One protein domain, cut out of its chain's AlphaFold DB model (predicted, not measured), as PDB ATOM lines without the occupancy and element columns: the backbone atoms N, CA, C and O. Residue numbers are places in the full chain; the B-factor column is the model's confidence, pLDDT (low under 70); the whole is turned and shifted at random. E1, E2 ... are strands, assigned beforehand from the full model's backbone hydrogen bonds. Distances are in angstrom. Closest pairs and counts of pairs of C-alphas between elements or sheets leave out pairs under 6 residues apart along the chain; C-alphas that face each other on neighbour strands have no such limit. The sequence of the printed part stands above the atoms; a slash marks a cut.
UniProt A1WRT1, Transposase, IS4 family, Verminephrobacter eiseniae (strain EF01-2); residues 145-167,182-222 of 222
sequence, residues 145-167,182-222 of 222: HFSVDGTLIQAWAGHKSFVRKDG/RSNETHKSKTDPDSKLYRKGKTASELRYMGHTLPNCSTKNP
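Overview. This is residues 145 to 167 and 182 to 222 of the 222 residues of the protein "Transposase, IS4 family" of Verminephrobacter eiseniae (strain EF01-2) (UniProt A1WRT1). There is little regular structure in this rod: a long ribbon of E1 and E5, with short E4 beside one end of E5, a small strand pair E2 and E3 at one end, and the tail, residues 214 to 222, at the other. The 64 printed residues hold no named helix and five strands, E1 to E5, all strand in class though under half of the residues are in them. Both sheets, E1 - E5 - E4 and E2 - E3, are antiparallel. The whole is only just loose, close to extended, with radius of gyration of the C-alphas 15.6 A and spans of 58 by 21 by 19 A.

Along the chain. E1, residues 149 to 154, begins at C-alpha (-21.773, -16.640, -0.746) and is 15.9 A long. E2 is residues 162 to 164, E3 187 to 189 and E4 196 to 198. E5, residues 206 to 213, is 20.3 A long and ends at C-alpha (-18.733, -12.340, -1.818).

Arrangement. Inner strand E5 pairs with E1 over 208 to 213, N 151 to O 211 being 2.8 A. E5 pairs with E4 over 206 to 208, N 208 to O 196 being 2.8 A; E4 and E5 form a hairpin. In E2 and E3, N 188 and O 163 are 2.9 A apart. The closest C-alphas of E3 and E4, Lys 188 and Lys 196, are 7.5 A apart.

Size, cuts and confidence. The farthest C-alphas, Gly 167 and Pro 222, are 59.2 A apart. Residues 168 to 181 are not printed, a gap of 15.0 A between C-alphas 167 and 182. No link printed whole is long. Confidence is under 70 at residues 145 to 151, 167 and 211 to 222.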
ATOM      1  N   HIS A 145     -23.029 -16.456  12.912       54.44
ATOM      2  CA  HIS A 145     -22.494 -17.163  11.754       54.44
ATOM      3  C   HIS A 145     -22.632 -16.301  10.496       54.44
ATOM      4  O   HIS A 145     -23.735 -16.030  10.023       54.44
ATOM      5  N   PHE A 146     -21.498 -15.927   9.913       52.66
ATOM      6  CA  PHE A 146     -21.465 -15.234   8.639       52.66
ATOM      7  C   PHE A 146     -21.475 -16.237   7.480       52.66
ATOM      8  O   PHE A 146     -20.570 -17.061   7.337       52.66
ATOM      9  N   SER A 147     -22.488 -16.164   6.622       54.72
ATOM     10  CA  SER A 147     -22.565 -16.967   5.402       54.72
ATOM     11  C   SER A 147     -21.789 -16.298   4.266       54.72
ATOM     12  O   SER A 147     -22.193 -15.251   3.772       54.72
ATOM     13  N   VAL A 148     -20.694 -16.914   3.819       55.25
ATOM     14  CA  VAL A 148     -19.943 -16.485   2.627       55.25
ATOM     15  C   VAL A 148     -20.631 -17.045   1.380       55.25
ATOM     16  O   VAL A 148     -20.609 -18.259   1.173       55.25
ATOM     17  N   ASP A 149     -21.219 -16.190   0.536       58.22
ATOM     18  CA  ASP A 149     -21.773 -16.640  -0.746       58.22
ATOM     19  C   ASP A 149     -20.655 -16.695  -1.795       58.22
ATOM     20  O   ASP A 149     -20.003 -15.696  -2.118       58.22
ATOM     21  N   GLY A 150     -20.374 -17.902  -2.277       60.00
ATOM     22  CA  GLY A 150     -19.386 -18.151  -3.319       60.00
ATOM     23  C   GLY A 150     -20.035 -18.065  -4.696       60.00
ATOM     24  O   GLY A 150     -20.765 -18.973  -5.098       60.00
ATOM     25  N   THR A 151     -19.724 -17.025  -5.467       67.62
ATOM     26  CA  THR A 151     -20.059 -16.988  -6.892       67.62
ATOM     27  C   THR A 151     -19.089 -17.869  -7.670       67.62
ATOM     28  O   THR A 151     -17.868 -17.781  -7.551       67.62
ATOM     29  N   LEU A 152     -19.644 -18.768  -8.480       76.50
ATOM     30  CA  LEU A 152     -18.870 -19.642  -9.353       76.50
ATOM     31  C   LEU A 152     -19.011 -19.148 -10.787       76.50
ATOM     32  O   LEU A 152     -20.079 -19.308 -11.377       76.50
ATOM     33  N   ILE A 153     -17.941 -18.590 -11.344       78.56
ATOM     34  CA  ILE A 153     -17.889 -18.179 -12.752       78.56
ATOM     35  C   ILE A 153     -17.284 -19.337 -13.539       78.56
ATOM     36  O   ILE A 153     -16.217 -19.832 -13.187       78.56
ATOM     37  N   GLN A 154     -17.966 -19.812 -14.578       80.69
ATOM     38  CA  GLN A 154     -17.420 -20.868 -15.427       80.69
ATOM     39  C   GLN A 154     -16.156 -20.363 -16.131       80.69
ATOM     40  O   GLN A 154     -16.170 -19.301 -16.748       80.69
ATOM     41  N   ALA A 155     -15.067 -21.119 -16.013       82.25
ATOM     42  CA  ALA A 155     -13.827 -20.808 -16.702       82.25
ATOM     43  C   ALA A 155     -13.957 -21.169 -18.183       82.25
ATOM     44  O   ALA A 155     -14.629 -22.144 -18.540       82.25
ATOM     45  N   TRP A 156     -13.266 -20.436 -19.054       80.50
ATOM     46  CA  TRP A 156     -13.205 -20.768 -20.478       80.50
ATOM     47  C   TRP A 156     -12.149 -21.849 -20.745       80.50
ATOM     48  O   TRP A 156     -11.224 -21.697 -21.538       80.50
ATOM     49  N   ALA A 157     -12.283 -22.963 -20.031       81.25
ATOM     50  CA  ALA A 157     -11.364 -24.083 -20.063       81.25
ATOM     51  C   ALA A 157     -12.149 -25.396 -20.055       81.25
ATOM     52  O   ALA A 157     -12.998 -25.649 -19.201       81.25
ATOM     53  N   GLY A 158     -11.866 -26.259 -21.030       79.12
ATOM     54  CA  GLY A 158     -12.476 -27.585 -21.117       79.12
ATOM     55  C   GLY A 158     -11.702 -28.631 -20.314       79.12
ATOM     56  O   GLY A 158     -10.505 -28.484 -20.080       79.12
ATOM     57  N   HIS A 159     -12.335 -29.757 -19.977       79.69
ATOM     58  CA  HIS A 159     -11.684 -30.872 -19.262       79.69
ATOM     59  C   HIS A 159     -10.445 -31.451 -19.953       79.69
ATOM     60  O   HIS A 159      -9.588 -32.024 -19.282       79.69
ATOM     61  N   LYS A 160     -10.335 -31.294 -21.278       80.50
ATOM     62  CA  LYS A 160      -9.144 -31.681 -22.049       80.50
ATOM     63  C   LYS A 160      -7.913 -30.840 -21.697       80.50
ATOM     64  O   LYS A 160      -6.800 -31.310 -21.857       80.50
ATOM     65  N   SER A 161      -8.118 -29.616 -21.210       79.00
ATOM     66  CA  SER A 161      -7.034 -28.735 -20.774       79.00
ATOM     67  C   SER A 161      -6.525 -29.060 -19.367       79.00
ATOM     68  O   SER A 161      -5.475 -28.555 -18.994       79.00
ATOM     69  N   PHE A 162      -7.249 -29.870 -18.584       81.06
ATOM     70  CA  PHE A 162      -6.914 -30.194 -17.196       81.06
ATOM     71  C   PHE A 162      -5.948 -31.382 -17.132       81.06
ATOM     72  O   PHE A 162      -6.373 -32.536 -17.223       81.06
ATOM     73  N   VAL A 163      -4.660 -31.075 -16.990       82.00
ATOM     74  CA  VAL A 163      -3.526 -32.011 -17.086       82.00
ATOM     75  C   VAL A 163      -2.777 -32.100 -15.756       82.00
ATOM     76  O   VAL A 163      -2.946 -31.234 -14.892       82.00
ATOM     77  N   ARG A 164      -1.972 -33.149 -15.551       81.25
ATOM     78  CA  ARG A 164      -1.172 -33.307 -14.322       81.25
ATOM     79  C   ARG A 164      -0.078 -32.241 -14.246       81.25
ATOM     80  O   ARG A 164       0.488 -31.846 -15.260       81.25
ATOM     81  N   LYS A 165       0.221 -31.766 -13.033       80.50
ATOM     82  CA  LYS A 165       1.268 -30.749 -12.812       80.50
ATOM     83  C   LYS A 165       2.684 -31.298 -13.014       80.50
ATOM     84  O   LYS A 165       3.564 -30.535 -13.390       80.50
ATOM     85  N   ASP A 166       2.868 -32.601 -12.817       72.94
ATOM     86  CA  ASP A 166       4.185 -33.253 -12.768       72.94
ATOM     87  C   ASP A 166       4.779 -33.585 -14.153       72.94
ATOM     88  O   ASP A 166       5.762 -34.308 -14.247       72.94
ATOM     89  N   GLY A 167       4.209 -33.042 -15.235       58.53
ATOM     90  CA  GLY A 167       4.836 -33.022 -16.564       58.53
ATOM     91  C   GLY A 167       4.803 -34.321 -17.375       58.53
ATOM     92  O   GLY A 167       5.278 -34.309 -18.505       58.53
ATOM     93  N   ARG A 182      -9.477 -37.000 -10.774       75.75
ATOM     94  CA  ARG A 182      -8.864 -35.687 -11.030       75.75
ATOM     95  C   ARG A 182      -9.108 -34.749  -9.850       75.75
ATOM     96  O   ARG A 182     -10.213 -34.716  -9.312       75.75
ATOM     97  N   SER A 183      -8.091 -33.994  -9.438       81.44
ATOM     98  CA  SER A 183      -8.174 -33.056  -8.307       81.44
ATOM     99  C   SER A 183      -7.356 -31.793  -8.567       81.44
ATOM    100  O   SER A 183      -6.406 -31.829  -9.345       81.44
ATOM    101  N   ASN A 184      -7.690 -30.693  -7.885       83.56
ATOM    102  CA  ASN A 184      -6.950 -29.425  -7.985       83.56
ATOM    103  C   ASN A 184      -5.533 -29.491  -7.384       83.56
ATOM    104  O   ASN A 184      -4.696 -28.629  -7.662       83.56
ATOM    105  N   GLU A 185      -5.251 -30.504  -6.561       81.62
ATOM    106  CA  GLU A 185      -3.914 -30.752  -6.016       81.62
ATOM    107  C   GLU A 185      -2.996 -31.310  -7.105       81.62
ATOM    108  O   GLU A 185      -1.939 -30.738  -7.365       81.62
ATOM    109  N   THR A 186      -3.453 -32.347  -7.811       82.12
ATOM    110  CA  THR A 186      -2.643 -33.103  -8.778       82.12
ATOM    111  C   THR A 186      -2.698 -32.571 -10.211       82.12
ATOM    112  O   THR A 186      -1.798 -32.852 -11.002       82.12
ATOM    113  N   HIS A 187      -3.731 -31.805 -10.569       84.56
ATOM    114  CA  HIS A 187      -3.967 -31.332 -11.934       84.56
ATOM    115  C   HIS A 187      -4.198 -29.816 -11.984       84.56
ATOM    116  O   HIS A 187      -4.632 -29.200 -11.008       84.56
ATOM    117  N   LYS A 188      -3.900 -29.205 -13.132       85.69
ATOM    118  CA  LYS A 188      -4.101 -27.781 -13.429       85.69
ATOM    119  C   LYS A 188      -4.539 -27.629 -14.884       85.69
ATOM    120  O   LYS A 188      -4.161 -28.439 -15.728       85.69
ATOM    121  N   SER A 189      -5.343 -26.613 -15.200       82.94
ATOM    122  CA  SER A 189      -5.627 -26.322 -16.607       82.94
ATOM    123  C   SER A 189      -4.410 -25.684 -17.278       82.94
ATOM    124  O   SER A 189      -3.802 -24.757 -16.741       82.94
ATOM    125  N   LYS A 190      -4.067 -26.185 -18.466       83.00
ATOM    126  CA  LYS A 190      -3.039 -25.624 -19.349       83.00
ATOM    127  C   LYS A 190      -3.504 -24.332 -20.024       83.00
ATOM    128  O   LYS A 190      -2.683 -23.465 -20.293       83.00
ATOM    129  N   THR A 191      -4.798 -24.220 -20.319       82.12
ATOM    130  CA  THR A 191      -5.378 -23.051 -21.001       82.12
ATOM    131  C   THR A 191      -5.650 -21.911 -20.024       82.12
ATOM    132  O   THR A 191      -5.512 -20.753 -20.398       82.12
ATOM    133  N   ASP A 192      -5.998 -22.235 -18.779       82.69
ATOM    134  CA  ASP A 192      -6.365 -21.250 -17.764       82.69
ATOM    135  C   ASP A 192      -5.864 -21.669 -16.368       82.69
ATOM    136  O   ASP A 192      -6.554 -22.395 -15.639       82.69
ATOM    137  N   PRO A 193      -4.650 -21.234 -15.991       82.56
ATOM    138  CA  PRO A 193      -3.974 -21.638 -14.765       82.56
ATOM    139  C   PRO A 193      -4.760 -21.415 -13.466       82.56
ATOM    140  O   PRO A 193      -4.541 -22.149 -12.500       82.56
ATOM    141  N   ASP A 194      -5.640 -20.417 -13.440       81.69
ATOM    142  CA  ASP A 194      -6.337 -19.978 -12.228       81.69
ATOM    143  C   ASP A 194      -7.697 -20.668 -12.046       81.69
ATOM    144  O   ASP A 194      -8.327 -20.570 -10.987       81.69
ATOM    145  N   SER A 195      -8.137 -21.429 -13.052       85.00
ATOM    146  CA  SER A 195      -9.352 -22.231 -12.976       85.00
ATOM    147  C   SER A 195      -9.196 -23.438 -12.048       85.00
ATOM    148  O   SER A 195      -8.180 -24.139 -12.035       85.00
ATOM    149  N   LYS A 196     -10.245 -23.719 -11.270       85.25
ATOM    150  CA  LYS A 196     -10.313 -24.869 -10.363       85.25
ATOM    151  C   LYS A 196     -11.456 -25.791 -10.767       85.25
ATOM    152  O   LYS A 196     -12.549 -25.342 -11.096       85.25
ATOM    153  N   LEU A 197     -11.218 -27.098 -10.717       86.25
ATOM    154  CA  LEU A 197     -12.243 -28.119 -10.887       86.25
ATOM    155  C   LEU A 197     -13.194 -28.068  -9.689       86.25
ATOM    156  O   LEU A 197     -12.773 -28.299  -8.552       86.25
ATOM    157  N   TYR A 198     -14.463 -27.755  -9.939       84.00
ATOM    158  CA  TYR A 198     -15.470 -27.584  -8.897       84.00
ATOM    159  C   TYR A 198     -16.817 -28.181  -9.316       84.00
ATOM    160  O   TYR A 198     -17.205 -28.123 -10.484       84.00
ATOM    161  N   ARG A 199     -17.556 -28.752  -8.357       81.88
ATOM    162  CA  ARG A 199     -18.877 -29.363  -8.569       81.88
ATOM    163  C   ARG A 199     -19.933 -28.626  -7.747       81.88
ATOM    164  O   ARG A 199     -19.846 -28.610  -6.523       81.88
ATOM    165  N   LYS A 200     -20.949 -28.050  -8.400       76.69
ATOM    166  CA  LYS A 200     -22.066 -27.371  -7.715       76.69
ATOM    167  C   LYS A 200     -23.246 -28.334  -7.530       76.69
ATOM    168  O   LYS A 200     -24.052 -28.527  -8.432       76.69
ATOM    169  N   GLY A 201     -23.376 -28.939  -6.351       78.00
ATOM    170  CA  GLY A 201     -24.474 -29.870  -6.062       78.00
ATOM    171  C   GLY A 201     -24.384 -31.162  -6.883       78.00
ATOM    172  O   GLY A 201     -23.333 -31.800  -6.933       78.00
ATOM    173  N   LYS A 202     -25.488 -31.577  -7.523       74.81
ATOM    174  CA  LYS A 202     -25.560 -32.852  -8.267       74.81
ATOM    175  C   LYS A 202     -25.076 -32.778  -9.725       74.81
ATOM    176  O   LYS A 202     -25.011 -33.824 -10.364       74.81
ATOM    177  N   THR A 203     -24.686 -31.613 -10.242       76.88
ATOM    178  CA  THR A 203     -24.211 -31.460 -11.633       76.88
ATOM    179  C   THR A 203     -22.808 -32.026 -11.851       76.88
ATOM    180  O   THR A 203     -22.153 -32.465 -10.904       76.88
ATOM    181  N   ALA A 204     -22.349 -32.067 -13.105       78.56
ATOM    182  CA  ALA A 204     -20.975 -32.429 -13.434       78.56
ATOM    183  C   ALA A 204     -19.977 -31.417 -12.839       78.56
ATOM    184  O   ALA A 204     -20.296 -30.245 -12.636       78.56
ATOM    185  N   SER A 205     -18.766 -31.879 -12.527       81.50
ATOM    186  CA  SER A 205     -17.660 -30.989 -12.169       81.50
ATOM    187  C   SER A 205     -17.200 -30.230 -13.406       81.50
ATOM    188  O   SER A 205     -16.979 -30.873 -14.422       81.50
ATOM    189  N   GLU A 206     -16.983 -28.925 -13.306       85.50
ATOM    190  CA  GLU A 206     -16.481 -28.072 -14.390       85.50
ATOM    191  C   GLU A 206     -15.331 -27.206 -13.869       85.50
ATOM    192  O   GLU A 206     -15.175 -27.028 -12.658       85.50
ATOM    193  N   LEU A 207     -14.524 -26.657 -14.776       86.06
ATOM    194  CA  LEU A 207     -13.512 -25.666 -14.418       86.06
ATOM    195  C   LEU A 207     -14.196 -24.319 -14.162       86.06
ATOM    196  O   LEU A 207     -14.963 -23.830 -14.993       86.06
ATOM    197  N   ARG A 208     -13.965 -23.748 -12.979       84.25
ATOM    198  CA  ARG A 208     -14.633 -22.543 -12.480       84.25
ATOM    199  C   ARG A 208     -13.648 -21.654 -11.726       84.25
ATOM    200  O   ARG A 208     -12.741 -22.147 -11.054       84.25
ATOM    201  N   TYR A 209     -13.880 -20.351 -11.790       81.38
ATOM    202  CA  TYR A 209     -13.330 -19.376 -10.860       81.38
ATOM    203  C   TYR A 209     -14.257 -19.249  -9.652       81.38
ATOM    204  O   TYR A 209     -15.482 -19.265  -9.794       81.38
ATOM    205  N   MET A 210     -13.669 -19.123  -8.465       76.38
ATOM    206  CA  MET A 210     -14.407 -18.916  -7.221       76.38
ATOM    207  C   MET A 210     -14.257 -17.457  -6.799       76.38
ATOM    208  O   MET A 210     -13.179 -17.043  -6.380       76.38
ATOM    209  N   GLY A 211     -15.330 -16.684  -6.937       68.81
ATOM    210  CA  GLY A 211     -15.459 -15.365  -6.335       68.81
ATOM    211  C   GLY A 211     -16.114 -15.509  -4.968       68.81
ATOM    212  O   GLY A 211     -17.204 -16.061  -4.861       68.81
ATOM    213  N   HIS A 212     -15.470 -15.031  -3.910       67.81
ATOM    214  CA  HIS A 212     -16.098 -14.973  -2.594       67.81
ATOM    215  C   HIS A 212     -16.711 -13.591  -2.411       67.81
ATOM    216  O   HIS A 212     -16.008 -12.583  -2.449       67.81
ATOM    217  N   THR A 213     -18.024 -13.547  -2.232       50.19
ATOM    218  CA  THR A 213     -18.733 -12.340  -1.818       50.19
ATOM    219  C   THR A 213     -19.142 -12.496  -0.364       50.19
ATOM    220  O   THR A 213     -19.565 -13.569   0.061       50.19
ATOM    221  N   LEU A 214     -18.970 -11.429   0.410       52.47
ATOM    222  CA  LEU A 214     -19.331 -11.380   1.818       52.47
ATOM    223  C   LEU A 214     -20.698 -10.675   1.951       52.47
ATOM    224  O   LEU A 214     -20.736  -9.446   1.926       52.47
ATOM    225  N   PRO A 215     -21.819 -11.408   2.109       53.31
ATOM    226  CA  PRO A 215     -23.092 -10.830   2.532       53.31
ATOM    227  C   PRO A 215     -23.306 -10.912   4.056       53.31
ATOM    228  O   PRO A 215     -23.310 -11.994   4.637       53.31
ATOM    229  N   ASN A 216     -23.561  -9.770   4.703       44.84
ATOM    230  CA  ASN A 216     -24.001  -9.723   6.105       44.84
ATOM    231  C   ASN A 216     -25.373 -10.402   6.249       44.84
ATOM    232  O   ASN A 216     -26.381  -9.863   5.787       44.84
ATOM    233  N   CYS A 217     -25.430 -11.549   6.926       40.97
ATOM    234  CA  CYS A 217     -26.694 -12.119   7.378       40.97
ATOM    235  C   CYS A 217     -27.069 -11.437   8.700       40.97
ATOM    236  O   CYS A 217     -26.626 -11.845   9.764       40.97
ATOM    237  N   SER A 218     -27.817 -10.335   8.633       40.12
ATOM    238  CA  SER A 218     -28.393  -9.724   9.834       40.12
ATOM    239  C   SER A 218     -29.621 -10.531  10.237       40.12
ATOM    240  O   SER A 218     -30.717 -10.307   9.720       40.12
ATOM    241  N   THR A 219     -29.453 -11.468  11.164       39.47
ATOM    242  CA  THR A 219     -30.574 -12.010  11.929       39.47
ATOM    243  C   THR A 219     -30.971 -10.989  12.985       39.47
ATOM    244  O   THR A 219     -30.624 -11.095  14.154       39.47
ATOM    245  N   LYS A 220     -31.730  -9.964  12.578       36.91
ATOM    246  CA  LYS A 220     -32.555  -9.226  13.539       36.91
ATOM    247  C   LYS A 220     -33.603 -10.194  14.077       36.91
ATOM    248  O   LYS A 220     -34.597 -10.449  13.401       36.91
ATOM    249  N   ASN A 221     -33.368 -10.743  15.263       32.28
ATOM    250  CA  ASN A 221     -34.457 -11.267  16.075       32.28
ATOM    251  C   ASN A 221     -35.204 -10.092  16.747       32.28
ATOM    252  O   ASN A 221     -34.578  -9.058  16.993       32.28
ATOM    253  N   PRO A 222     -36.531 -10.229  16.925       41.38
ATOM    254  CA  PRO A 222     -37.474  -9.141  17.206       41.38
ATOM    255  C   PRO A 222     -37.291  -8.461  18.564       41.38
ATOM    256  O   PRO A 222     -36.853  -9.138  19.519       41.38
TER     257      PRO A 222